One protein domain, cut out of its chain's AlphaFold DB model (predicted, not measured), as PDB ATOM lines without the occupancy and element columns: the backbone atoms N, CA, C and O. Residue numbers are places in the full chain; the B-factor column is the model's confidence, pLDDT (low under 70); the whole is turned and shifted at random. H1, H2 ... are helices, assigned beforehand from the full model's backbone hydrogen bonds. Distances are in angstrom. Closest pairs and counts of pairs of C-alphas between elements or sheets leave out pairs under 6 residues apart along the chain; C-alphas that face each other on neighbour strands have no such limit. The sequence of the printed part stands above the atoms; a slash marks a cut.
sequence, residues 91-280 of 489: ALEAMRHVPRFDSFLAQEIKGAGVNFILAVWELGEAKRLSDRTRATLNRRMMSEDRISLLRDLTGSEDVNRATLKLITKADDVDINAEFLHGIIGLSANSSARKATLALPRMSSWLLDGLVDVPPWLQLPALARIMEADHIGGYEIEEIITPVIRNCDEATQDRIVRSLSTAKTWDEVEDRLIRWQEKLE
ATOM      1  N   ALA A  91       7.910 108.183  22.289       95.50
ATOM      2  CA  ALA A  91       6.698 108.623  22.977       95.50
ATOM      3  C   ALA A  91       7.012 109.480  24.213       95.50
ATOM      4  O   ALA A  91       6.403 110.537  24.399       95.50
ATOM      5  N   LEU A  92       7.970 109.053  25.045       93.31
ATOM      6  CA  LEU A  92       8.428 109.813  26.215       93.31
ATOM      7  C   LEU A  92       9.019 111.167  25.803       93.31
ATOM      8  O   LEU A  92       8.656 112.198  26.370       93.31
ATOM      9  N   GLU A  93       9.879 111.175  24.785       93.38
ATOM     10  CA  GLU A  93      10.470 112.391  24.229       93.38
ATOM     11  C   GLU A  93       9.390 113.333  23.674       93.38
ATOM     12  O   GLU A  93       9.374 114.526  23.988       93.38
ATOM     13  N   ALA A  94       8.437 112.806  22.903       96.62
ATOM     14  CA  ALA A  94       7.344 113.589  22.342       96.62
ATOM     15  C   ALA A  94       6.466 114.221  23.436       96.62
ATOM     16  O   ALA A  94       6.183 115.417  23.366       96.62
ATOM     17  N   MET A  95       6.094 113.461  24.475       96.56
ATOM     18  CA  MET A  95       5.331 113.971  25.626       96.56
ATOM     19  C   MET A  95       6.078 115.050  26.408       96.56
ATOM     20  O   MET A  95       5.444 115.963  26.938       96.56
ATOM     21  N   ARG A  96       7.409 114.970  26.455       91.44
ATOM     22  CA  ARG A  96       8.255 115.965  27.115       91.44
ATOM     23  C   ARG A  96       8.386 117.254  26.304       91.44
ATOM     24  O   ARG A  96       8.291 118.342  26.862       91.44
ATOM     25  N   HIS A  97       8.645 117.151  25.003       93.50
ATOM     26  CA  HIS A  97       9.047 118.301  24.183       93.50
ATOM     27  C   HIS A  97       7.909 118.936  23.377       93.50
ATOM     28  O   HIS A  97       8.060 120.052  22.865       93.50
ATOM     29  N   VAL A  98       6.770 118.255  23.245       97.00
ATOM     30  CA  VAL A  98       5.621 118.742  22.481       97.00
ATOM     31  C   VAL A  98       4.420 118.930  23.410       97.00
ATOM     32  O   VAL A  98       3.845 117.949  23.888       97.00
ATOM     33  N   PRO A  99       4.001 120.186  23.664       96.75
ATOM     34  CA  PRO A  99       2.869 120.465  24.537       96.75
ATOM     35  C   PRO A  99       1.620 119.686  24.125       96.75
ATOM     36  O   PRO A  99       1.229 119.702  22.958       96.75
ATOM     37  N   ARG A 100       0.962 119.063  25.109       97.25
ATOM     38  CA  ARG A 100      -0.277 118.276  24.949       97.25
ATOM     39  C   ARG A 100      -0.128 116.985  24.134       97.25
ATOM     40  O   ARG A 100      -1.148 116.376  23.804       97.25
ATOM     41  N   PHE A 101       1.092 116.540  23.828       97.81
ATOM     42  CA  PHE A 101       1.289 115.267  23.133       97.81
ATOM     43  C   PHE A 101       0.809 114.076  23.979       97.81
ATOM     44  O   PHE A 101       0.269 113.124  23.430       97.81
ATOM     45  N   ASP A 102       0.883 114.154  25.313       97.38
ATOM     46  CA  ASP A 102       0.324 113.138  26.222       97.38
ATOM     47  C   ASP A 102      -1.195 112.965  26.037       97.38
ATOM     48  O   ASP A 102      -1.723 111.854  26.022       97.38
ATOM     49  N   SER A 103      -1.900 114.081  25.852       97.69
ATOM     50  CA  SER A 103      -3.343 114.129  25.641       97.69
ATOM     51  C   SER A 103      -3.714 113.611  24.253       97.69
ATOM     52  O   SER A 103      -4.700 112.887  24.121       97.69
ATOM     53  N   PHE A 104      -2.908 113.942  23.241       98.00
ATOM     54  CA  PHE A 104      -3.040 113.403  21.888       98.00
ATOM     55  C   PHE A 104      -2.815 111.888  21.860       98.00
ATOM     56  O   PHE A 104      -3.690 111.155  21.408       98.00
ATOM     57  N   LEU A 105      -1.716 111.395  22.437       97.81
ATOM     58  CA  LEU A 105      -1.419 109.964  22.522       97.81
ATOM     59  C   LEU A 105      -2.524 109.206  23.273       97.81
ATOM     60  O   LEU A 105      -2.992 108.168  22.810       97.81
ATOM     61  N   ALA A 106      -3.016 109.751  24.390       97.81
ATOM     62  CA  ALA A 106      -4.143 109.171  25.121       97.81
ATOM     63  C   ALA A 106      -5.438 109.115  24.289       97.81
ATOM     64  O   ALA A 106      -6.233 108.187  24.455       97.81
ATOM     65  N   GLN A 107      -5.674 110.104  23.422       97.81
ATOM     66  CA  GLN A 107      -6.808 110.118  22.500       97.81
ATOM     67  C   GLN A 107      -6.638 109.077  21.389       97.81
ATOM     68  O   GLN A 107      -7.597 108.364  21.098       97.81
ATOM     69  N   GLU A 108      -5.442 108.947  20.814       97.31
ATOM     70  CA  GLU A 108      -5.144 107.941  19.787       97.31
ATOM     71  C   GLU A 108      -5.323 106.522  20.330       97.31
ATOM     72  O   GLU A 108      -6.065 105.740  19.738       97.31
ATOM     73  N   ILE A 109      -4.778 106.226  21.517       96.62
ATOM     74  CA  ILE A 109      -4.944 104.928  22.196       96.62
ATOM     75  C   ILE A 109      -6.427 104.575  22.388       96.62
ATOM     76  O   ILE A 109      -6.819 103.428  22.193       96.62
ATOM     77  N   LYS A 110      -7.268 105.549  22.760       96.69
ATOM     78  CA  LYS A 110      -8.717 105.334  22.940       96.69
ATOM     79  C   LYS A 110      -9.493 105.246  21.624       96.69
ATOM     80  O   LYS A 110     -10.616 104.748  21.628       96.69
ATOM     81  N   GLY A 111      -8.949 105.814  20.552       95.75
ATOM     82  CA  GLY A 111      -9.590 105.934  19.251       95.75
ATOM     83  C   GLY A 111      -9.110 104.866  18.277       95.75
ATOM     84  O   GLY A 111      -9.600 103.742  18.285       95.75
ATOM     85  N   ALA A 112      -8.193 105.254  17.395       91.75
ATOM     86  CA  ALA A 112      -7.716 104.426  16.287       91.75
ATOM     87  C   ALA A 112      -6.531 103.510  16.653       91.75
ATOM     88  O   ALA A 112      -6.053 102.774  15.790       91.75
ATOM     89  N   GLY A 113      -6.050 103.567  17.898       95.62
ATOM     90  CA  GLY A 113      -4.814 102.925  18.337       95.62
ATOM     91  C   GLY A 113      -3.572 103.777  18.052       95.62
ATOM     92  O   GLY A 113      -3.655 104.877  17.502       95.62
ATOM     93  N   VAL A 114      -2.398 103.268  18.432       97.25
ATOM     94  CA  VAL A 114      -1.112 103.982  18.290       97.25
ATOM     95  C   VAL A 114      -0.493 103.872  16.896       97.25
ATOM     96  O   VAL A 114       0.437 104.607  16.585       97.25
ATOM     97  N   ASN A 115      -1.001 102.992  16.034       97.88
ATOM     98  CA  ASN A 115      -0.329 102.607  14.791       97.88
ATOM     99  C   ASN A 115      -0.076 103.769  13.826       97.88
ATOM    100  O   ASN A 115       0.918 103.765  13.111       97.88
ATOM    101  N   PHE A 116      -0.941 104.788  13.811       98.31
ATOM    102  CA  PHE A 116      -0.689 105.994  13.017       98.31
ATOM    103  C   PHE A 116       0.563 106.744  13.497       98.31
ATOM    104  O   PHE A 116       1.364 107.182  12.677       98.31
ATOM    105  N   ILE A 117       0.748 106.856  14.815       98.50
ATOM    106  CA  ILE A 117       1.921 107.493  15.426       98.50
ATOM    107  C   ILE A 117       3.179 106.700  15.068       98.50
ATOM    108  O   ILE A 117       4.154 107.279  14.591       98.50
ATOM    109  N   LEU A 118       3.123 105.375  15.238       98.12
ATOM    110  CA  LEU A 118       4.226 104.472  14.900       98.12
ATOM    111  C   LEU A 118       4.597 104.583  13.415       98.12
ATOM    112  O   LEU A 118       5.769 104.744  13.086       98.12
ATOM    113  N   ALA A 119       3.599 104.614  12.525       98.38
ATOM    114  CA  ALA A 119       3.817 104.771  11.093       98.38
ATOM    115  C   ALA A 119       4.500 106.098  10.735       98.38
ATOM    116  O   ALA A 119       5.416 106.117   9.918       98.38
ATOM    117  N   VAL A 120       4.088 107.207  11.359       98.62
ATOM    118  CA  VAL A 120       4.715 108.520  11.135       98.62
ATOM    119  C   VAL A 120       6.159 108.539  11.635       98.62
ATOM    120  O   VAL A 120       7.018 109.119  10.972       98.62
ATOM    121  N   TRP A 121       6.454 107.912  12.776       98.25
ATOM    122  CA  TRP A 121       7.827 107.832  13.274       98.25
ATOM    123  C   TRP A 121       8.730 106.968  12.401       98.25
ATOM    124  O   TRP A 121       9.871 107.361  12.173       98.25
ATOM    125  N   GLU A 122       8.239 105.834  11.909       97.62
ATOM    126  CA  GLU A 122       9.011 104.955  11.028       97.62
ATOM    127  C   GLU A 122       9.254 105.597   9.658       97.62
ATOM    128  O   GLU A 122      10.402 105.721   9.242       97.62
ATOM    129  N   LEU A 123       8.211 106.111   8.998       98.00
ATOM    130  CA  LEU A 123       8.343 106.762   7.686       98.00
ATOM    131  C   LEU A 123       9.140 108.070   7.747       98.00
ATOM    132  O   LEU A 123       9.811 108.433   6.789       98.00
ATOM    133  N   GLY A 124       9.073 108.785   8.872       98.00
ATOM    134  CA  GLY A 124       9.872 109.986   9.111       98.00
ATOM    135  C   GLY A 124      11.282 109.710   9.636       98.00
ATOM    136  O   GLY A 124      11.971 110.664   9.990       98.00
ATOM    137  N   GLU A 125      11.684 108.441   9.763       96.88
ATOM    138  CA  GLU A 125      12.951 108.009  10.363       96.88
ATOM    139  C   GLU A 125      13.256 108.716  11.699       96.88
ATOM    140  O   GLU A 125      14.376 109.161  11.956       96.88
ATOM    141  N   ALA A 126      12.256 108.845  12.579       96.00
ATOM    142  CA  ALA A 126      12.320 109.708  13.761       96.00
ATOM    143  C   ALA A 126      13.535 109.428  14.663       96.00
ATOM    144  O   ALA A 126      14.101 110.351  15.251       96.00
ATOM    145  N   LYS A 127      13.992 108.172  14.722       91.88
ATOM    146  CA  LYS A 127      15.198 107.765  15.462       91.88
ATOM    147  C   LYS A 127      16.473 108.481  14.983       91.88
ATOM    148  O   LYS A 127      17.365 108.714  15.790       91.88
ATOM    149  N   ARG A 128      16.546 108.869  13.705       91.25
ATOM    150  CA  ARG A 128      17.697 109.539  13.068       91.25
ATOM    151  C   ARG A 128      17.580 111.064  13.029       91.25
ATOM    152  O   ARG A 128      18.546 111.750  12.706       91.25
ATOM    153  N   LEU A 129      16.405 111.607  13.334       91.50
ATOM    154  CA  LEU A 129      16.171 113.048  13.341       91.50
ATOM    155  C   LEU A 129      16.782 113.709  14.587       91.50
ATOM    156  O   LEU A 129      16.855 113.105  15.652       91.50
ATOM    157  N   SER A 130      17.162 114.983  14.483       92.50
ATOM    158  CA  SER A 130      17.505 115.790  15.663       92.50
ATOM    159  C   SER A 130      16.261 116.098  16.506       92.50
ATOM    160  O   SER A 130      15.152 116.139  15.969       92.50
ATOM    161  N   ASP A 131      16.431 116.416  17.794       90.25
ATOM    162  CA  ASP A 131      15.327 116.743  18.719       90.25
ATOM    163  C   ASP A 131      14.387 117.821  18.161       90.25
ATOM    164  O   ASP A 131      13.161 117.714  18.228       90.25
ATOM    165  N   ARG A 132      14.951 118.869  17.543       94.31
ATOM    166  CA  ARG A 132      14.164 119.954  16.937       94.31
ATOM    167  C   ARG A 132      13.319 119.453  15.766       94.31
ATOM    168  O   ARG A 132      12.158 119.858  15.630       94.31
ATOM    169  N   THR A 133      13.890 118.605  14.916       95.75
ATOM    170  CA  THR A 133      13.186 118.051  13.755       95.75
ATOM    171  C   THR A 133      12.152 117.012  14.195       95.75
ATOM    172  O   THR A 133      11.016 117.082  13.728       95.75
ATOM    173  N   ARG A 134      12.456 116.158  15.183       96.75
ATOM    174  CA  ARG A 134      11.479 115.258  15.829       96.75
ATOM    175  C   ARG A 134      10.312 116.018  16.448       96.75
ATOM    176  O   ARG A 134       9.158 115.689  16.188       96.75
ATOM    177  N   ALA A 135      10.580 117.070  17.220       96.75
ATOM    178  CA  ALA A 135       9.528 117.902  17.803       96.75
ATOM    179  C   ALA A 135       8.651 118.552  16.720       96.75
ATOM    180  O   ALA A 135       7.448 118.718  16.912       96.75
ATOM    181  N   THR A 136       9.237 118.900  15.571       97.81
ATOM    182  CA  THR A 136       8.487 119.401  14.411       97.81
ATOM    183  C   THR A 136       7.600 118.306  13.818       97.81
ATOM    184  O   THR A 136       6.402 118.536  13.679       97.81
ATOM    185  N   LEU A 137       8.134 117.106  13.563       98.38
ATOM    186  CA  LEU A 137       7.370 115.946  13.085       98.38
ATOM    187  C   LEU A 137       6.184 115.618  14.007       98.38
ATOM    188  O   LEU A 137       5.055 115.472  13.545       98.38
ATOM    189  N   ASN A 138       6.413 115.601  15.320       98.38
ATOM    190  CA  ASN A 138       5.382 115.346  16.328       98.38
ATOM    191  C   ASN A 138       4.273 116.416  16.324       98.38
ATOM    192  O   ASN A 138       3.098 116.083  16.456       98.38
ATOM    193  N   ARG A 139       4.605 117.700  16.117       98.31
ATOM    194  CA  ARG A 139       3.588 118.762  15.966       98.31
ATOM    195  C   ARG A 139       2.778 118.608  14.680       98.31
ATOM    196  O   ARG A 139       1.564 118.813  14.711       98.31
ATOM    197  N   ARG A 140       3.423 118.241  13.568       98.44
ATOM    198  CA  ARG A 140       2.742 117.965  12.292       98.44
ATOM    199  C   ARG A 140       1.757 116.811  12.450       98.44
ATOM    200  O   ARG A 140       0.588 116.966  12.125       98.44
ATOM    201  N   MET A 141       2.186 115.718  13.083       97.94
ATOM    202  CA  MET A 141       1.344 114.559  13.410       97.94
ATOM    203  C   MET A 141       0.058 114.920  14.167       97.94
ATOM    204  O   MET A 141      -0.987 114.325  13.919       97.94
ATOM    205  N   MET A 142       0.120 115.906  15.067       98.19
ATOM    206  CA  MET A 142      -1.033 116.365  15.849       98.19
ATOM    207  C   MET A 142      -1.979 117.310  15.092       98.19
ATOM    208  O   MET A 142      -3.097 117.531  15.559       98.19
ATOM    209  N   SER A 143      -1.533 117.942  14.002       97.94
ATOM    210  CA  SER A 143      -2.232 119.093  13.403       97.94
ATOM    211  C   SER A 143      -2.568 118.952  11.922       97.94
ATOM    212  O   SER A 143      -3.541 119.554  11.472       97.94
ATOM    213  N   GLU A 144      -1.800 118.171  11.167       98.31
ATOM    214  CA  GLU A 144      -2.026 117.952   9.740       98.31
ATOM    215  C   GLU A 144      -3.066 116.854   9.489       98.31
ATOM    216  O   GLU A 144      -3.309 115.979  10.324       98.31
ATOM    217  N   ASP A 145      -3.680 116.881   8.301       97.81
ATOM    218  CA  ASP A 145      -4.483 115.751   7.839       97.81
ATOM    219  C   ASP A 145      -3.599 114.502   7.708       97.81
ATOM    220  O   ASP A 145      -2.509 114.547   7.133       97.81
ATOM    221  N   ARG A 146      -4.080 113.369   8.229       98.25
ATOM    222  CA  ARG A 146      -3.302 112.125   8.300       98.25
ATOM    223  C   ARG A 146      -2.844 111.619   6.933       98.25
ATOM    224  O   ARG A 146      -1.749 111.075   6.834       98.25
ATOM    225  N   ILE A 147      -3.673 111.754   5.894       98.50
ATOM    226  CA  ILE A 147      -3.315 111.313   4.538       98.50
ATOM    227  C   ILE A 147      -2.266 112.260   3.972       98.50
ATOM    228  O   ILE A 147      -1.262 111.790   3.447       98.50
ATOM    229  N   SER A 148      -2.473 113.571   4.105       98.44
ATOM    230  CA  SER A 148      -1.511 114.574   3.639       98.44
ATOM    231  C   SER A 148      -0.135 114.401   4.282       98.44
ATOM    232  O   SER A 148       0.861 114.413   3.564       98.44
ATOM    233  N   LEU A 149      -0.075 114.167   5.597       98.50
ATOM    234  CA  LEU A 149       1.192 113.934   6.293       98.50
ATOM    235  C   LEU A 149       1.881 112.653   5.811       98.50
ATOM    236  O   LEU A 149       3.071 112.674   5.521       98.50
ATOM    237  N   LEU A 150       1.148 111.541   5.694       98.50
ATOM    238  CA  LEU A 150       1.733 110.288   5.208       98.50
ATOM    239  C   LEU A 150       2.237 110.410   3.763       98.50
ATOM    240  O   LEU A 150       3.310 109.897   3.475       98.50
ATOM    241  N   ARG A 151       1.519 111.124   2.881       98.50
ATOM    242  CA  ARG A 151       1.974 111.408   1.504       98.50
ATOM    243  C   ARG A 151       3.283 112.173   1.471       98.50
ATOM    244  O   ARG A 151       4.155 111.831   0.681       98.50
ATOM    245  N   ASP A 152       3.397 113.199   2.309       98.44
ATOM    246  CA  ASP A 152       4.607 114.011   2.409       98.44
ATOM    247  C   ASP A 152       5.799 113.175   2.893       98.44
ATOM    248  O   ASP A 152       6.871 113.237   2.300       98.44
ATOM    249  N   LEU A 153       5.594 112.326   3.907       98.12
ATOM    250  CA  LEU A 153       6.650 111.458   4.439       98.12
ATOM    251  C   LEU A 153       7.078 110.363   3.457       98.12
ATOM    252  O   LEU A 153       8.256 110.029   3.394       98.12
ATOM    253  N   THR A 154       6.145 109.799   2.688       97.69
ATOM    254  CA  THR A 154       6.449 108.700   1.757       97.69
ATOM    255  C   THR A 154       6.805 109.184   0.354       97.69
ATOM    256  O   THR A 154       7.229 108.376  -0.471       97.69
ATOM    257  N   GLY A 155       6.535 110.451   0.026       97.88
ATOM    258  CA  GLY A 155       6.604 110.983  -1.337       97.88
ATOM    259  C   GLY A 155       5.660 110.288  -2.333       97.88
ATOM    260  O   GLY A 155       5.920 110.310  -3.533       97.88
ATOM    261  N   SER A 156       4.594 109.631  -1.856       97.56
ATOM    262  CA  SER A 156       3.722 108.782  -2.683       97.56
ATOM    263  C   SER A 156       2.287 109.293  -2.684       97.56
ATOM    264  O   SER A 156       1.649 109.375  -1.638       97.56
ATOM    265  N   GLU A 157       1.744 109.563  -3.871       97.81
ATOM    266  CA  GLU A 157       0.336 109.947  -4.051       97.81
ATOM    267  C   GLU A 157      -0.645 108.784  -3.826       97.81
ATOM    268  O   GLU A 157      -1.850 109.007  -3.646       97.81
ATOM    269  N   ASP A 158      -0.140 107.548  -3.779       97.06
ATOM    270  CA  ASP A 158      -0.949 106.341  -3.605       97.06
ATOM    271  C   ASP A 158      -1.514 106.202  -2.189       97.06
ATOM    272  O   ASP A 158      -2.503 105.487  -1.978       97.06
ATOM    273  N   VAL A 159      -0.952 106.925  -1.215       98.12
ATOM    274  CA  VAL A 159      -1.483 106.979   0.149       98.12
ATOM    275  C   VAL A 159      -2.915 107.512   0.113       98.12
ATOM    276  O   VAL A 159      -3.207 108.617  -0.360       98.12
ATOM    277  N   ASN A 160      -3.839 106.716   0.639       97.12
ATOM    278  CA  ASN A 160      -5.267 106.983   0.587       97.12
ATOM    279  C   ASN A 160      -5.984 106.497   1.863       97.12
ATOM    280  O   ASN A 160      -5.379 106.019   2.823       97.12
ATOM    281  N   ARG A 161      -7.318 106.619   1.906       97.75
ATOM    282  CA  ARG A 161      -8.114 106.204   3.081       97.75
ATOM    283  C   ARG A 161      -7.983 104.714   3.410       97.75
ATOM    284  O   ARG A 161      -8.143 104.348   4.571       97.75
ATOM    285  N   ALA A 162      -7.757 103.855   2.417       97.06
ATOM    286  CA  ALA A 162      -7.531 102.433   2.658       97.06
ATOM    287  C   ALA A 162      -6.172 102.196   3.319       97.06
ATOM    288  O   ALA A 162      -6.117 101.392   4.239       97.06
ATOM    289  N   THR A 163      -5.135 102.953   2.949       98.00
ATOM    290  CA  THR A 163      -3.824 102.925   3.618       98.00
ATOM    291  C   THR A 163      -3.976 103.154   5.120       98.00
ATOM    292  O   THR A 163      -3.556 102.317   5.911       98.00
ATOM    293  N   LEU A 164      -4.688 104.214   5.527       97.69
ATOM    294  CA  LEU A 164      -4.944 104.486   6.948       97.69
ATOM    295  C   LEU A 164      -5.694 103.347   7.643       97.69
ATOM    296  O   LEU A 164      -5.331 102.966   8.752       97.69
ATOM    297  N   LYS A 165      -6.718 102.780   6.994       97.31
ATOM    298  CA  LYS A 165      -7.465 101.639   7.548       97.31
ATOM    299  C   LYS A 165      -6.594 100.396   7.728       97.31
ATOM    300  O   LYS A 165      -6.841  99.628   8.651       97.31
ATOM    301  N   LEU A 166      -5.625 100.170   6.846       96.88
ATOM    302  CA  LEU A 166      -4.700  99.045   6.961       96.88
ATOM    303  C   LEU A 166      -3.660  99.290   8.054       96.88
ATOM    304  O   LEU A 166      -3.458  98.401   8.871       96.88
ATOM    305  N   ILE A 167      -3.117 100.505   8.166       97.75
ATOM    306  CA  ILE A 167      -2.236 100.885   9.283       97.75
ATOM    307  C   ILE A 167      -2.943 100.656  10.627       97.75
ATOM    308  O   ILE A 167      -2.362 100.075  11.535       97.75
ATOM    309  N   THR A 168      -4.226 101.014  10.760       97.06
ATOM    310  CA  THR A 168      -4.980 100.761  12.008       97.06
ATOM    311  C   THR A 168      -5.229  99.281  12.313       97.06
ATOM    312  O   THR A 168      -5.601  98.955  13.432       97.06
ATOM    313  N   LYS A 169      -5.066  98.391  11.329       96.56
ATOM    314  CA  LYS A 169      -5.191  96.935  11.499       96.56
ATOM    315  C   LYS A 169      -3.845  96.240  11.696       96.56
ATOM    316  O   LYS A 169      -3.846  95.055  12.014       96.56
ATOM    317  N   ALA A 170      -2.741  96.951  11.461       97.00
ATOM    318  CA  ALA A 170      -1.398  96.421  11.613       97.00
ATOM    319  C   ALA A 170      -1.167  95.900  13.035       97.00
ATOM    320  O   ALA A 170      -1.669  96.490  13.997       97.00
ATOM    321  N   ASP A 171      -0.404  94.821  13.173       94.38
ATOM    322  CA  ASP A 171       0.192  94.507  14.465       94.38
ATOM    323  C   ASP A 171       1.253  95.563  14.795       94.38
ATOM    324  O   ASP A 171       2.027  95.964  13.927       94.38
ATOM    325  N   ASP A 172       1.253  96.071  16.023       92.12
ATOM    326  CA  ASP A 172       2.122  97.189  16.409       92.12
ATOM    327  C   ASP A 172       3.606  96.793  16.417       92.12
ATOM    328  O   ASP A 172       4.469  97.636  16.172       92.12
ATOM    329  N   VAL A 173       3.893  95.506  16.632       91.62
ATOM    330  CA  VAL A 173       5.232  94.907  16.534       91.62
ATOM    331  C   VAL A 173       5.773  94.837  15.104       91.62
ATOM    332  O   VAL A 173       6.987  94.841  14.927       91.62
ATOM    333  N   ASP A 174       4.897  94.820  14.095       95.12
ATOM    334  CA  ASP A 174       5.279  94.679  12.682       95.12
ATOM    335  C   ASP A 174       5.497  96.037  11.991       95.12
ATOM    336  O   ASP A 174       5.936  96.096  10.841       95.12
ATOM    337  N   ILE A 175       5.199  97.155  12.663       96.38
ATOM    338  CA  ILE A 175       5.313  98.489  12.063       96.38
ATOM    339  C   ILE A 175       6.785  98.885  11.919       96.38
ATOM    340  O   ILE A 175       7.430  99.350  12.859       96.38
ATOM    341  N   ASN A 176       7.275  98.761  10.690       95.75
ATOM    342  CA  ASN A 176       8.545  99.288  10.204       95.75
ATOM    343  C   ASN A 176       8.349  99.921   8.808       95.75
ATOM    344  O   ASN A 176       7.274  99.817   8.210       95.75
ATOM    345  N   ALA A 177       9.372 100.598   8.283       96.25
ATOM    346  CA  ALA A 177       9.278 101.277   6.987       96.25
ATOM    347  C   ALA A 177       8.903 100.335   5.820       96.25
ATOM    348  O   ALA A 177       8.038 100.681   5.014       96.25
ATOM    349  N   GLU A 178       9.500  99.143   5.743       96.69
ATOM    350  CA  GLU A 178       9.249  98.159   4.678       96.69
ATOM    351  C   GLU A 178       7.790  97.679   4.682       96.69
ATOM    352  O   GLU A 178       7.090  97.781   3.671       96.69
ATOM    353  N   PHE A 179       7.292  97.282   5.854       96.94
ATOM    354  CA  PHE A 179       5.903  96.881   6.067       96.94
ATOM    355  C   PHE A 179       4.913  97.988   5.664       96.94
ATOM    356  O   PHE A 179       3.904  97.743   4.993       96.94
ATOM    357  N   LEU A 180       5.208  99.243   6.017       98.06
ATOM    358  CA  LEU A 180       4.368 100.389   5.659       98.06
ATOM    359  C   LEU A 180       4.361 100.655   4.150       98.06
ATOM    360  O   LEU A 180       3.298 100.944   3.591       98.06
ATOM    361  N   HIS A 181       5.502 100.517   3.474       97.25
ATOM    362  CA  HIS A 181       5.565 100.610   2.016       97.25
ATOM    363  C   HIS A 181       4.758  99.498   1.334       97.25
ATOM    364  O   HIS A 181       4.023  99.783   0.381       97.25
ATOM    365  N   GLY A 182       4.789  98.270   1.859       96.62
ATOM    366  CA  GLY A 182       3.932  97.188   1.369       96.62
ATOM    367  C   GLY A 182       2.437  97.469   1.584       96.62
ATOM    368  O   GLY A 182       1.640  97.286   0.657       96.62
ATOM    369  N   ILE A 183       2.037  98.030   2.735       97.69
ATOM    370  CA  ILE A 183       0.654  98.496   2.962       97.69
ATOM    371  C   ILE A 183       0.240  99.541   1.918       97.69
ATOM    372  O   ILE A 183      -0.880  99.477   1.394       97.69
ATOM    373  N   ILE A 184       1.109 100.509   1.613       97.62
ATOM    374  CA  ILE A 184       0.833 101.543   0.606       97.62
ATOM    375  C   ILE A 184       0.596 100.882  -0.756       97.62
ATOM    376  O   ILE A 184      -0.463 101.111  -1.352       97.62
ATOM    377  N   GLY A 185       1.493  99.988  -1.187       95.88
ATOM    378  CA  GLY A 185       1.368  99.247  -2.445       95.88
ATOM    379  C   GLY A 185       0.069  98.439  -2.548       95.88
ATOM    380  O   GLY A 185      -0.684  98.583  -3.518       95.88
ATOM    381  N   LEU A 186      -0.275  97.657  -1.518       95.19
ATOM    382  CA  LEU A 186      -1.530  96.894  -1.498       95.19
ATOM    383  C   LEU A 186      -2.767  97.800  -1.483       95.19
ATOM    384  O   LEU A 186      -3.796  97.463  -2.070       95.19
ATOM    385  N   SER A 187      -2.699  98.957  -0.827       96.25
ATOM    386  CA  SER A 187      -3.827  99.890  -0.761       96.25
ATOM    387  C   SER A 187      -4.112 100.604  -2.089       96.25
ATOM    388  O   SER A 187      -5.252 101.039  -2.312       96.25
ATOM    389  N   ALA A 188      -3.105 100.714  -2.962       95.38
ATOM    390  CA  ALA A 188      -3.213 101.282  -4.304       95.38
ATOM    391  C   ALA A 188      -3.883 100.304  -5.285       95.38
ATOM    392  O   ALA A 188      -4.690 100.698  -6.131       95.38
ATOM    393  N   ASN A 189      -3.616  99.005  -5.131       95.31
ATOM    394  CA  ASN A 189      -4.201  97.960  -5.963       95.31
ATOM    395  C   ASN A 189      -5.664  97.681  -5.565       95.31
ATOM    396  O   ASN A 189      -5.989  97.345  -4.428       95.31
ATOM    397  N   SER A 190      -6.586  97.799  -6.526       95.25
ATOM    398  CA  SER A 190      -8.023  97.688  -6.245       95.25
ATOM    399  C   SER A 190      -8.482  96.292  -5.789       95.25
ATOM    400  O   SER A 190      -9.444  96.212  -5.017       95.25
ATOM    401  N   SER A 191      -7.807  95.227  -6.236       94.06
ATOM    402  CA  SER A 191      -8.078  93.838  -5.845       94.06
ATOM    403  C   SER A 191      -7.508  93.552  -4.459       94.06
ATOM    404  O   SER A 191      -8.281  93.223  -3.554       94.06
ATOM    405  N   ALA A 192      -6.212  93.823  -4.253       94.81
ATOM    406  CA  ALA A 192      -5.555  93.755  -2.944       94.81
ATOM    407  C   ALA A 192      -6.349  94.513  -1.883       94.81
ATOM    408  O   ALA A 192      -6.652  93.975  -0.822       94.81
ATOM    409  N   ARG A 193      -6.767  95.746  -2.182       95.38
ATOM    410  CA  ARG A 193      -7.552  96.577  -1.267       95.38
ATOM    411  C   ARG A 193      -8.847  95.901  -0.820       95.38
ATOM    412  O   ARG A 193      -9.225  96.036   0.338       95.38
ATOM    413  N   LYS A 194      -9.562  95.198  -1.705       95.69
ATOM    414  CA  LYS A 194     -10.780  94.466  -1.307       95.69
ATOM    415  C   LYS A 194     -10.439  93.308  -0.373       95.69
ATOM    416  O   LYS A 194     -11.160  93.102   0.601       95.69
ATOM    417  N   ALA A 195      -9.365  92.578  -0.668       95.69
ATOM    418  CA  ALA A 195      -8.921  91.447   0.135       95.69
ATOM    419  C   ALA A 195      -8.454  91.880   1.531       95.69
ATOM    420  O   ALA A 195      -8.980  91.404   2.534       95.69
ATOM    421  N   THR A 196      -7.560  92.865   1.599       95.50
ATOM    422  CA  THR A 196      -6.980  93.377   2.847       95.50
ATOM    423  C   THR A 196      -8.007  94.096   3.728       95.50
ATOM    424  O   THR A 196      -7.975  94.001   4.956       95.50
ATOM    425  N   LEU A 197      -8.992  94.788   3.140       93.25
ATOM    426  CA  LEU A 197     -10.062  95.418   3.920       93.25
ATOM    427  C   LEU A 197     -10.998  94.407   4.598       93.25
ATOM    428  O   LEU A 197     -11.645  94.790   5.576       93.25
ATOM    429  N   ALA A 198     -11.057  93.160   4.127       94.62
ATOM    430  CA  ALA A 198     -11.856  92.100   4.741       94.62
ATOM    431  C   ALA A 198     -11.195  91.463   5.976       94.62
ATOM    432  O   ALA A 198     -11.879  90.766   6.721       94.62
ATOM    433  N   LEU A 199      -9.904  91.720   6.200       96.19
ATOM    434  CA  LEU A 199      -9.155  91.191   7.335       96.19
ATOM    435  C   LEU A 199      -9.422  92.004   8.616       96.19
ATOM    436  O   LEU A 199      -9.487  93.234   8.536       96.19
ATOM    437  N   PRO A 200      -9.579  91.386   9.794       96.12
ATOM    438  CA  PRO A 200      -9.586  92.071  11.077       96.12
ATOM    439  C   PRO A 200      -8.201  92.606  11.466       96.12
ATOM    440  O   PRO A 200      -8.147  93.711  12.009       96.12
ATOM    441  N   ARG A 201      -7.106  91.885  11.175       95.75
ATOM    442  CA  ARG A 201      -5.728  92.315  11.476       95.75
ATOM    443  C   ARG A 201      -4.807  92.137  10.263       95.75
ATOM    444  O   ARG A 201      -5.160  91.473   9.295       95.75
ATOM    445  N   MET A 202      -3.659  92.805  10.286       97.06
ATOM    446  CA  MET A 202      -2.625  92.719   9.252       97.06
ATOM    447  C   MET A 202      -1.269  92.524   9.923       97.06
ATOM    448  O   MET A 202      -0.848  93.381  10.690       97.06
ATOM    449  N   SER A 203      -0.590  91.427   9.623       96.50
ATOM    450  CA  SER A 203       0.770  91.140  10.090       96.50
ATOM    451  C   SER A 203       1.764  91.177   8.931       96.50
ATOM    452  O   SER A 203       1.351  91.135   7.768       96.50
ATOM    453  N   SER A 204       3.065  91.216   9.231       94.94
ATOM    454  CA  SER A 204       4.121  91.225   8.204       94.94
ATOM    455  C   SER A 204       4.061  89.988   7.311       94.94
ATOM    456  O   SER A 204       3.977  90.113   6.098       94.94
ATOM    457  N   TRP A 205       3.968  88.793   7.898       94.62
ATOM    458  CA  TRP A 205       3.912  87.544   7.126       94.62
ATOM    459  C   TRP A 205       2.691  87.455   6.194       94.62
ATOM    460  O   TRP A 205       2.771  86.877   5.110       94.62
ATOM    461  N   LEU A 206       1.553  88.034   6.597       95.81
ATOM    462  CA  LEU A 206       0.341  88.054   5.779       95.81
ATOM    463  C   LEU A 206       0.452  89.084   4.652       95.81
ATOM    464  O   LEU A 206      -0.061  88.857   3.554       95.81
ATOM    465  N   LEU A 207       1.112  90.213   4.922       95.81
ATOM    466  CA  LEU A 207       1.433  91.216   3.916       95.81
ATOM    467  C   LEU A 207       2.303  90.601   2.815       95.81
ATOM    468  O   LEU A 207       1.923  90.697   1.649       95.81
ATOM    469  N   ASP A 208       3.384  89.922   3.199       92.94
ATOM    470  CA  ASP A 208       4.309  89.249   2.281       92.94
ATOM    471  C   ASP A 208       3.556  88.230   1.416       92.94
ATOM    472  O   ASP A 208       3.556  88.320   0.187       92.94
ATOM    473  N   GLY A 209       2.759  87.362   2.052       94.06
ATOM    474  CA  GLY A 209       1.933  86.395   1.332       94.06
ATOM    475  C   GLY A 209       0.978  87.033   0.322       94.06
ATOM    476  O   GLY A 209       0.832  86.539  -0.793       94.06
ATOM    477  N   LEU A 210       0.323  88.146   0.666       95.81
ATOM    478  CA  LEU A 210      -0.606  88.825  -0.246       95.81
ATOM    479  C   LEU A 210       0.088  89.561  -1.396       95.81
ATOM    480  O   LEU A 210      -0.525  89.711  -2.461       95.81
ATOM    481  N   VAL A 211       1.320  90.028  -1.192       93.88
ATOM    482  CA  VAL A 211       2.160  90.608  -2.251       93.88
ATOM    483  C   VAL A 211       2.514  89.538  -3.286       93.88
ATOM    484  O   VAL A 211       2.435  89.815  -4.486       93.88
ATOM    485  N   ASP A 212       2.772  88.307  -2.845       92.69
ATOM    486  CA  ASP A 212       3.119  87.188  -3.728       92.69
ATOM    487  C   ASP A 212       1.916  86.609  -4.487       92.69
ATOM    488  O   ASP A 212       2.085  85.942  -5.516       92.69
ATOM    489  N   VAL A 213       0.684  86.879  -4.042       95.81
ATOM    490  CA  VAL A 213      -0.538  86.481  -4.756       95.81
ATOM    491  C   VAL A 213      -0.767  87.387  -5.979       95.81
ATOM    492  O   VAL A 213      -0.884  88.607  -5.830       95.81
ATOM    493  N   PRO A 214      -0.949  86.828  -7.197       96.31
ATOM    494  CA  PRO A 214      -1.280  87.613  -8.386       96.31
ATOM    495  C   PRO A 214      -2.507  88.518  -8.173       96.31
ATOM    496  O   PRO A 214      -3.485  88.066  -7.574       96.31
ATOM    497  N   PRO A 215      -2.550  89.748  -8.726       96.31
ATOM    498  CA  PRO A 215      -3.654  90.686  -8.493       96.31
ATOM    499  C   PRO A 215      -5.063  90.136  -8.753       96.31
ATOM    500  O   PRO A 215      -6.017  90.520  -8.079       96.31
ATOM    501  N   TRP A 216      -5.216  89.226  -9.717       96.94
ATOM    502  CA  TRP A 216      -6.497  88.593 -10.041       96.94
ATOM    503  C   TRP A 216      -6.907  87.493  -9.036       96.94
ATOM    504  O   TRP A 216      -8.085  87.154  -8.954       96.94
ATOM    505  N   LEU A 217      -5.971  86.990  -8.219       97.19
ATOM    506  CA  LEU A 217      -6.188  86.027  -7.128       97.19
ATOM    507  C   LEU A 217      -6.275  86.654  -5.733       97.19
ATOM    508  O   LEU A 217      -6.574  85.942  -4.775       97.19
ATOM    509  N   GLN A 218      -6.069  87.965  -5.588       96.81
ATOM    510  CA  GLN A 218      -6.194  88.671  -4.307       96.81
ATOM    511  C   GLN A 218      -7.672  88.793  -3.893       96.81
ATOM    512  O   GLN A 218      -8.310  89.843  -4.011       96.81
ATOM    513  N   LEU A 219      -8.247  87.680  -3.438       96.69
ATOM    514  CA  LEU A 219      -9.657  87.538  -3.084       96.69
ATOM    515  C   LEU A 219      -9.867  87.722  -1.571       96.69
ATOM    516  O   LEU A 219      -9.100  87.176  -0.780       96.69
ATOM    517  N   PRO A 220     -10.970  88.360  -1.125       97.44
ATOM    518  CA  PRO A 220     -11.322  88.428   0.299       97.44
ATOM    519  C   PRO A 220     -11.511  87.070   0.984       97.44
ATOM    520  O   PRO A 220     -11.349  86.955   2.195       97.44
ATOM    521  N   ALA A 221     -11.919  86.039   0.237       97.19
ATOM    522  CA  ALA A 221     -12.000  84.679   0.765       97.19
ATOM    523  C   ALA A 221     -10.599  84.113   1.032       97.19
ATOM    524  O   ALA A 221     -10.356  83.619   2.125       97.19
ATOM    525  N   LEU A 222      -9.684  84.273   0.072       96.94
ATOM    526  CA  LEU A 222      -8.316  83.781   0.180       96.94
ATOM    527  C   LEU A 222      -7.554  84.476   1.314       96.94
ATOM    528  O   LEU A 222      -7.004  83.791   2.160       96.94
ATOM    529  N   ALA A 223      -7.614  85.808   1.402       97.12
ATOM    530  CA  ALA A 223      -6.935  86.547   2.468       97.12
ATOM    531  C   ALA A 223      -7.379  86.098   3.873       97.12
ATOM    532  O   ALA A 223      -6.544  85.919   4.750       97.12
ATOM    533  N   ARG A 224      -8.684  85.860   4.083       97.31
ATOM    534  CA  ARG A 224      -9.200  85.364   5.373       97.31
ATOM    535  C   ARG A 224      -8.741  83.943   5.693       97.31
ATOM    536  O   ARG A 224      -8.534  83.640   6.857       97.31
ATOM    537  N   ILE A 225      -8.613  83.085   4.680       97.38
ATOM    538  CA  ILE A 225      -8.059  81.735   4.854       97.38
ATOM    539  C   ILE A 225      -6.583  81.833   5.233       97.38
ATOM    540  O   ILE A 225      -6.172  81.201   6.194       97.38
ATOM    541  N   MET A 226      -5.814  82.671   4.532       96.75
ATOM    542  CA  MET A 226      -4.397  82.878   4.835       96.75
ATOM    543  C   MET A 226      -4.190  83.392   6.260       96.75
ATOM    544  O   MET A 226      -3.324  82.895   6.968       96.75
ATOM    545  N   GLU A 227      -5.019  84.339   6.709       96.25
ATOM    546  CA  GLU A 227      -4.988  84.824   8.089       96.25
ATOM    547  C   GLU A 227      -5.330  83.716   9.100       96.25
ATOM    548  O   GLU A 227      -4.620  83.552  10.089       96.25
ATOM    549  N   ALA A 228      -6.413  82.969   8.860       95.81
ATOM    550  CA  ALA A 228      -6.912  81.950   9.783       95.81
ATOM    551  C   ALA A 228      -5.973  80.741   9.918       95.81
ATOM    552  O   ALA A 228      -5.821  80.215  11.019       95.81
ATOM    553  N   ASP A 229      -5.346  80.333   8.814       94.44
ATOM    554  CA  ASP A 229      -4.478  79.155   8.742       94.44
ATOM    555  C   ASP A 229      -2.978  79.526   8.822       94.44
ATOM    556  O   ASP A 229      -2.126  78.656   8.680       94.44
ATOM    557  N   HIS A 230      -2.649  80.799   9.087       94.56
ATOM    558  CA  HIS A 230      -1.278  81.317   9.211       94.56
ATOM    559  C   HIS A 230      -0.374  81.059   7.989       94.56
ATOM    560  O   HIS A 230       0.779  80.658   8.130       94.56
ATOM    561  N   ILE A 231      -0.900  81.306   6.787       92.94
ATOM    562  CA  ILE A 231      -0.221  81.046   5.507       92.94
ATOM    563  C   ILE A 231       0.599  82.263   5.059       92.94
ATOM    564  O   ILE A 231       0.034  83.341   4.844       92.94
ATOM    565  N   GLY A 232       1.912  82.086   4.886       91.00
ATOM    566  CA  GLY A 232       2.848  83.128   4.457       91.00
ATOM    567  C   GLY A 232       3.164  83.107   2.956       91.00
ATOM    568  O   GLY A 232       2.500  82.441   2.161       91.00
ATOM    569  N   GLY A 233       4.190  83.869   2.559       87.62
ATOM    570  CA  GLY A 233       4.660  83.943   1.167       87.62
ATOM    571  C   GLY A 233       5.202  82.621   0.632       87.62
ATOM    572  O   GLY A 233       4.878  82.234  -0.488       87.62
ATOM    573  N   TYR A 234       5.927  81.865   1.459       84.50
ATOM    574  CA  TYR A 234       6.537  80.600   1.044       84.50
ATOM    575  C   TYR A 234       5.499  79.568   0.571       84.50
ATOM    576  O   TYR A 234       5.620  79.018  -0.524       84.50
ATOM    577  N   GLU A 235       4.435  79.348   1.349       87.31
ATOM    578  CA  GLU A 235       3.363  78.413   0.988       87.31
ATOM    579  C   GLU A 235       2.598  78.868  -0.269       87.31
ATOM    580  O   GLU A 235       2.142  78.049  -1.074       87.31
ATOM    581  N   ILE A 236       2.455  80.184  -0.460       88.81
ATOM    582  CA  ILE A 236       1.805  80.776  -1.634       88.81
ATOM    583  C   ILE A 236       2.656  80.573  -2.889       88.81
ATOM    584  O   ILE A 236       2.116  80.210  -3.939       88.81
ATOM    585  N   GLU A 237       3.965  80.804  -2.806       85.88
ATOM    586  CA  GLU A 237       4.896  80.599  -3.915       85.88
ATOM    587  C   GLU A 237       4.941  79.139  -4.371       85.88
ATOM    588  O   GLU A 237       4.952  78.882  -5.576       85.88
ATOM    589  N   GLU A 238       4.904  78.193  -3.429       83.38
ATOM    590  CA  GLU A 238       4.935  76.759  -3.727       83.38
ATOM    591  C   GLU A 238       3.706  76.306  -4.532       83.38
ATOM    592  O   GLU A 238       3.819  75.514  -5.471       83.38
ATOM    593  N   ILE A 239       2.526  76.840  -4.206       86.50
ATOM    594  CA  ILE A 239       1.256  76.387  -4.788       86.50
ATOM    595  C   ILE A 239       0.829  77.223  -6.008       86.50
ATOM    596  O   ILE A 239       0.214  76.692  -6.941       86.50
ATOM    597  N   ILE A 240       1.131  78.526  -6.052       92.50
ATOM    598  CA  ILE A 240       0.800  79.395  -7.196       92.50
ATOM    599  C   ILE A 240       1.944  79.369  -8.217       92.50
ATOM    600  O   ILE A 240       2.747  80.301  -8.339       92.50
ATOM    601  N   THR A 241       1.972  78.298  -9.006       89.69
ATOM    602  CA  THR A 241       3.024  78.043  -9.997       89.69
ATOM    603  C   THR A 241       2.983  79.011 -11.190       89.69
ATOM    604  O   THR A 241       1.947  79.633 -11.460       89.69
ATOM    605  N   PRO A 242       4.077  79.138 -11.972       92.12
ATOM    606  CA  PRO A 242       4.113  80.004 -13.153       92.12
ATOM    607  C   PRO A 242       2.989  79.742 -14.160       92.12
ATOM    608  O   PRO A 242       2.524  80.680 -14.807       92.12
ATOM    609  N   VAL A 243       2.509  78.501 -14.280       92.00
ATOM    610  CA  VAL A 243       1.381  78.186 -15.164       92.00
ATOM    611  C   VAL A 243       0.066  78.747 -14.645       92.00
ATOM    612  O   VAL A 243      -0.716  79.273 -15.435       92.00
ATOM    613  N   ILE A 244      -0.174  78.707 -13.333       95.19
ATOM    614  CA  ILE A 244      -1.335  79.381 -12.745       95.19
ATOM    615  C   ILE A 244      -1.208  80.892 -12.945       95.19
ATOM    616  O   ILE A 244      -2.149  81.516 -13.432       95.19
ATOM    617  N   ARG A 245      -0.042  81.481 -12.638       95.75
ATOM    618  CA  ARG A 245       0.200  82.935 -12.741       95.75
ATOM    619  C   ARG A 245      -0.044  83.482 -14.147       95.75
ATOM    620  O   ARG A 245      -0.592  84.574 -14.275       95.75
ATOM    621  N   ASN A 246       0.341  82.715 -15.166       94.75
ATOM    622  CA  ASN A 246       0.360  83.146 -16.564       94.75
ATOM    623  C   ASN A 246      -0.765  82.539 -17.423       94.75
ATOM    624  O   ASN A 246      -0.702  82.629 -18.649       94.75
ATOM    625  N   CYS A 247      -1.779  81.906 -16.821       95.81
ATOM    626  CA  CYS A 247      -2.919  81.389 -17.581       95.81
ATOM    627  C   CYS A 247      -3.768  82.519 -18.193       95.81
ATOM    628  O   CYS A 247      -3.716  83.669 -17.751       95.81
ATOM    629  N   ASP A 248      -4.549  82.195 -19.226       97.19
ATOM    630  CA  ASP A 248      -5.405  83.157 -19.927       97.19
ATOM    631  C   ASP A 248      -6.552  83.688 -19.044       97.19
ATOM    632  O   ASP A 248      -6.983  83.032 -18.096       97.19
ATOM    633  N   GLU A 249      -7.087  84.865 -19.377       97.69
ATOM    634  CA  GLU A 249      -8.124  85.560 -18.593       97.69
ATOM    635  C   GLU A 249      -9.390  84.707 -18.367       97.69
ATOM    636  O   GLU A 249      -9.947  84.681 -17.268       97.69
ATOM    637  N   ALA A 250      -9.816  83.922 -19.364       97.44
ATOM    638  CA  ALA A 250     -10.986  83.057 -19.217       97.44
ATOM    639  C   ALA A 250     -10.725  81.910 -18.224       97.44
ATOM    640  O   ALA A 250     -11.629  81.502 -17.480       97.44
ATOM    641  N   THR A 251      -9.498  81.392 -18.182       97.44
ATOM    642  CA  THR A 251      -9.050  80.441 -17.159       97.44
ATOM    643  C   THR A 251      -8.953  81.107 -15.786       97.44
ATOM    644  O   THR A 251      -9.493  80.548 -14.822       97.44
ATOM    645  N   GLN A 252      -8.372  82.308 -15.687       97.81
ATOM    646  CA  GLN A 252      -8.288  83.082 -14.440       97.81
ATOM    647  C   GLN A 252      -9.671  83.249 -13.794       97.81
ATOM    648  O   GLN A 252      -9.861  82.895 -12.629       97.81
ATOM    649  N   ASP A 253     -10.687  83.641 -14.567       97.94
ATOM    650  CA  ASP A 253     -12.073  83.785 -14.096       97.94
ATOM    651  C   ASP A 253     -12.669  82.490 -13.527       97.94
ATOM    652  O   ASP A 253     -13.520  82.492 -12.624       97.94
ATOM    653  N   ARG A 254     -12.295  81.338 -14.088       98.12
ATOM    654  CA  ARG A 254     -12.760  80.030 -13.603       98.12
ATOM    655  C   ARG A 254     -12.028  79.626 -12.328       98.12
ATOM    656  O   ARG A 254     -12.674  79.073 -11.434       98.12
ATOM    657  N   ILE A 255     -10.737  79.934 -12.217       97.81
ATOM    658  CA  ILE A 255      -9.954  79.731 -10.993       97.81
ATOM    659  C   ILE A 255     -10.501  80.623  -9.874       97.81
ATOM    660  O   ILE A 255     -10.808  80.109  -8.802       97.81
ATOM    661  N   VAL A 256     -10.741  81.911 -10.129       98.00
ATOM    662  CA  VAL A 256     -11.314  82.850  -9.148       98.00
ATOM    663  C   VAL A 256     -12.657  82.359  -8.622       98.00
ATOM    664  O   VAL A 256     -12.852  82.263  -7.409       98.00
ATOM    665  N   ARG A 257     -13.579  81.966  -9.514       97.94
ATOM    666  CA  ARG A 257     -14.870  81.384  -9.106       97.94
ATOM    667  C   ARG A 257     -14.682  80.121  -8.275       97.94
ATOM    668  O   ARG A 257     -15.336  79.971  -7.245       97.94
ATOM    669  N   SER A 258     -13.761  79.251  -8.689       97.62
ATOM    670  CA  SER A 258     -13.407  78.047  -7.942       97.62
ATOM    671  C   SER A 258     -12.900  78.389  -6.540       97.62
ATOM    672  O   SER A 258     -13.410  77.830  -5.583       97.62
ATOM    673  N   LEU A 259     -11.958  79.312  -6.371       97.38
ATOM    674  CA  LEU A 259     -11.351  79.613  -5.067       97.38
ATOM    675  C   LEU A 259     -12.229  80.478  -4.157       97.38
ATOM    676  O   LEU A 259     -12.137  80.364  -2.940       97.38
ATOM    677  N   SER A 260     -13.143  81.276  -4.713       96.56
ATOM    678  CA  SER A 260     -14.031  82.158  -3.937       96.56
ATOM    679  C   SER A 260     -14.932  81.437  -2.922       96.56
ATOM    680  O   SER A 260     -15.464  82.072  -2.015       96.56
ATOM    681  N   THR A 261     -15.108  80.121  -3.080       96.94
ATOM    682  CA  THR A 261     -15.930  79.270  -2.207       96.94
ATOM    683  C   THR A 261     -15.108  78.310  -1.347       96.94
ATOM    684  O   THR A 261     -15.692  77.448  -0.688       96.94
ATOM    685  N   ALA A 262     -13.775  78.404  -1.381       97.25
ATOM    686  CA  ALA A 262     -12.921  77.651  -0.472       97.25
ATOM    687  C   ALA A 262     -13.108  78.148   0.968       97.25
ATOM    688  O   ALA A 262     -13.448  79.317   1.186       97.25
ATOM    689  N   LYS A 263     -12.930  77.251   1.940       97.19
ATOM    690  CA  LYS A 263     -13.076  77.572   3.372       97.19
ATOM    691  C   LYS A 263     -11.807  77.380   4.192       97.19
ATOM    692  O   LYS A 263     -11.717  77.971   5.260       97.19
ATOM    693  N   THR A 264     -10.884  76.562   3.704       96.44
ATOM    694  CA  THR A 264      -9.622  76.209   4.360       96.44
ATOM    695  C   THR A 264      -8.495  76.252   3.340       96.44
ATOM    696  O   THR A 264      -8.752  76.213   2.127       96.44
ATOM    697  N   TRP A 265      -7.257  76.310   3.818       94.69
ATOM    698  CA  TRP A 265      -6.075  76.269   2.966       94.69
ATOM    699  C   TRP A 265      -5.969  74.961   2.171       94.69
ATOM    700  O   TRP A 265      -5.791  75.012   0.955       94.69
ATOM    701  N   ASP A 266      -6.234  73.813   2.803       88.94
ATOM    702  CA  ASP A 266      -6.265  72.505   2.129       88.94
ATOM    703  C   ASP A 266      -7.202  72.500   0.906       88.94
ATOM    704  O   ASP A 266      -6.870  71.977  -0.158       88.94
ATOM    705  N   GLU A 267      -8.380  73.133   1.016       95.12
ATOM    706  CA  GLU A 267      -9.304  73.242  -0.114       95.12
ATOM    707  C   GLU A 267      -8.782  74.159  -1.229       95.12
ATOM    708  O   GLU A 267      -9.089  73.918  -2.403       95.12
ATOM    709  N   VAL A 268      -8.071  75.241  -0.885       96.00
ATOM    710  CA  VAL A 268      -7.439  76.146  -1.860       96.00
ATOM    711  C   VAL A 268      -6.375  75.384  -2.636       96.00
ATOM    712  O   VAL A 268      -6.403  75.376  -3.870       96.00
ATOM    713  N   GLU A 269      -5.506  74.688  -1.916       92.00
ATOM    714  CA  GLU A 269      -4.423  73.892  -2.469       92.00
ATOM    715  C   GLU A 269      -4.953  72.781  -3.390       92.00
ATOM    716  O   GLU A 269      -4.593  72.723  -4.566       92.00
ATOM    717  N   ASP A 270      -5.917  71.976  -2.929       88.12
ATOM    718  CA  ASP A 270      -6.545  70.918  -3.734       88.12
ATOM    719  C   ASP A 270      -7.215  71.457  -5.008       88.12
ATOM    720  O   ASP A 270      -7.334  70.768  -6.030       88.12
ATOM    721  N   ARG A 271      -7.746  72.684  -4.969       96.31
ATOM    722  CA  ARG A 271      -8.336  73.331  -6.150       96.31
ATOM    723  C   ARG A 271      -7.248  73.815  -7.107       96.31
ATOM    724  O   ARG A 271      -7.418  73.615  -8.310       96.31
ATOM    725  N   LEU A 272      -6.172  74.422  -6.608       93.69
ATOM    726  CA  LEU A 272      -5.061  74.918  -7.424       93.69
ATOM    727  C   LEU A 272      -4.287  73.777  -8.092       93.69
ATOM    728  O   LEU A 272      -4.095  73.834  -9.305       93.69
ATOM    729  N   ILE A 273      -4.001  72.687  -7.373       86.69
ATOM    730  CA  ILE A 273      -3.388  71.473  -7.943       86.69
ATOM    731  C   ILE A 273      -4.242  70.933  -9.099       86.69
ATOM    732  O   ILE A 273      -3.747  70.704 -10.201       86.69
ATOM    733  N   ARG A 274      -5.565  70.817  -8.911       90.12
ATOM    734  CA  ARG A 274      -6.479  70.371  -9.982       90.12
ATOM    735  C   ARG A 274      -6.517  71.308 -11.187       90.12
ATOM    736  O   ARG A 274      -6.854  70.861 -12.284       90.12
ATOM    737  N   TRP A 275      -6.277  72.603 -10.994       94.19
ATOM    738  CA  TRP A 275      -6.165  73.555 -12.098       94.19
ATOM    739  C   TRP A 275      -4.843  73.404 -12.822       94.19
ATOM    740  O   TRP A 275      -4.841  73.342 -14.050       94.19
ATOM    741  N   GLN A 276      -3.757  73.246 -12.084       89.69
ATOM    742  CA  GLN A 276      -2.450  73.023 -12.662       89.69
ATOM    743  C   GLN A 276      -2.415  71.752 -13.512       89.69
ATOM    744  O   GLN A 276      -2.024  71.807 -14.669       89.69
ATOM    745  N   GLU A 277      -2.961  70.638 -13.021       86.38
ATOM    746  CA  GLU A 277      -3.057  69.392 -13.795       86.38
ATOM    747  C   GLU A 277      -3.884  69.512 -15.084       86.38
ATOM    748  O   GLU A 277      -3.755  68.682 -15.985       86.38
ATOM    749  N   LYS A 278      -4.800  70.485 -15.159       90.69
ATOM    750  CA  LYS A 278      -5.565  70.766 -16.384       90.69
ATOM    751  C   LYS A 278      -4.776  71.627 -17.361       90.69
ATOM    752  O   LYS A 278      -5.013  71.510 -18.559       90.69
ATOM    753  N   LEU A 279      -3.911  72.497 -16.849       91.00
ATOM    754  CA  LEU A 279      -3.105  73.422 -17.642       91.00
ATOM    755  C   LEU A 279      -1.780  72.795 -18.098       91.00
ATOM    756  O   LEU A 279      -1.286  73.152 -19.160       91.00
ATOM    757  N   GLU A 280      -1.266  71.808 -17.362       88.56
ATOM    758  CA  GLU A 280      -0.069  71.024 -17.689       88.56
ATOM    759  C   GLU A 280      -0.402  69.525 -17.729       88.56
ATOM    760  O   GLU A 280      -0.097  68.796 -16.780       88.56
TER     761      GLU A 280
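AT A GLANCE: This is residues 91 to 280 of the 489 residues of an uncharacterized protein of Rhodospirillaceae bacterium LM-1 (UniProt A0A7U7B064). The printed part is a rod built of short helices: H1, H2 and H4 make one end, H6 and H7 lie in the middle, and H12, H13 and H14 make the other end, with H4 folded back after H3 to pack on H1 and H2. The helices that pack on each other mostly cross. The 190 printed residues hold fourteen named helices, H1 to H14 along the chain, and no named strand: the class is all helix. The whole is only just loose, close to compact, with a radius of gyration of the C-alphas of 19.6 A and spans of 64 by 28 by 24 A.

HOW THE PARTS SIT: H1, residues 91 to 97, touches H4, residues 131 to 143, about perpendicular at 79 degrees; the closest C-alphas are those of His 97 and Ala 135, 6.4 A. H2, residues 101 to 110, only just touches H4, with 3 pairs of C-alphas within 8 A, the closest Phe 104 and Met 142 at 7.0 A. H3, residues 115 to 123, touches H5, residues 146 to 154, the same way at a shallow tilt of 23 degrees, closest at C-alphas 123 and 153, 6.0 A. H6, residues 161 to 167, and H7, residues 177 to 188, form a helical hairpin, with closest C-alphas 163 and 187 at 5.3 A. H8, residues 190 to 197, touches H10, residues 220 to 228, closest at C-alphas 195 and 220, 3.9 A. H9, residues 204 to 212, touches H7 at C-alphas 204 and 179, 6.3 A, and H11, residues 233 to 239, at C-alphas 209 and 233, 3.7 A. H12, residues 242 to 245, touches H14, residues 265 to 279, closest at C-alphas 244 and 276, 6.5 A. H13, residues 249 to 259, forms a helical hairpin with H14, opposite ways at a shallow tilt of 28 degrees, closest at C-alphas 259 and 268, 6.1 A. Every O i to N i+4 pair is within hydrogen-bond range in H1 to H11 and H13; H14 has 10 of 11, and H12 is too short for such a pair.

IN THESE COORDINATES: H1 begins at C-alpha 91, (6.698, 108.623, 22.977). H4 is 18.5 A long from first to last C-alpha, H7 16.8 A, H13 15.1 A and H14 21.0 A. H14 ends at C-alpha 279, (-3.105, 73.422, -17.642).

THE WHOLE: The C-alphas of Pro 99 and Glu 280 are the two farthest apart, 65.1 A. The printed part has no cut and no long link. No printed residue is under 70, and the mean pLDDT of the printed part is 95.5.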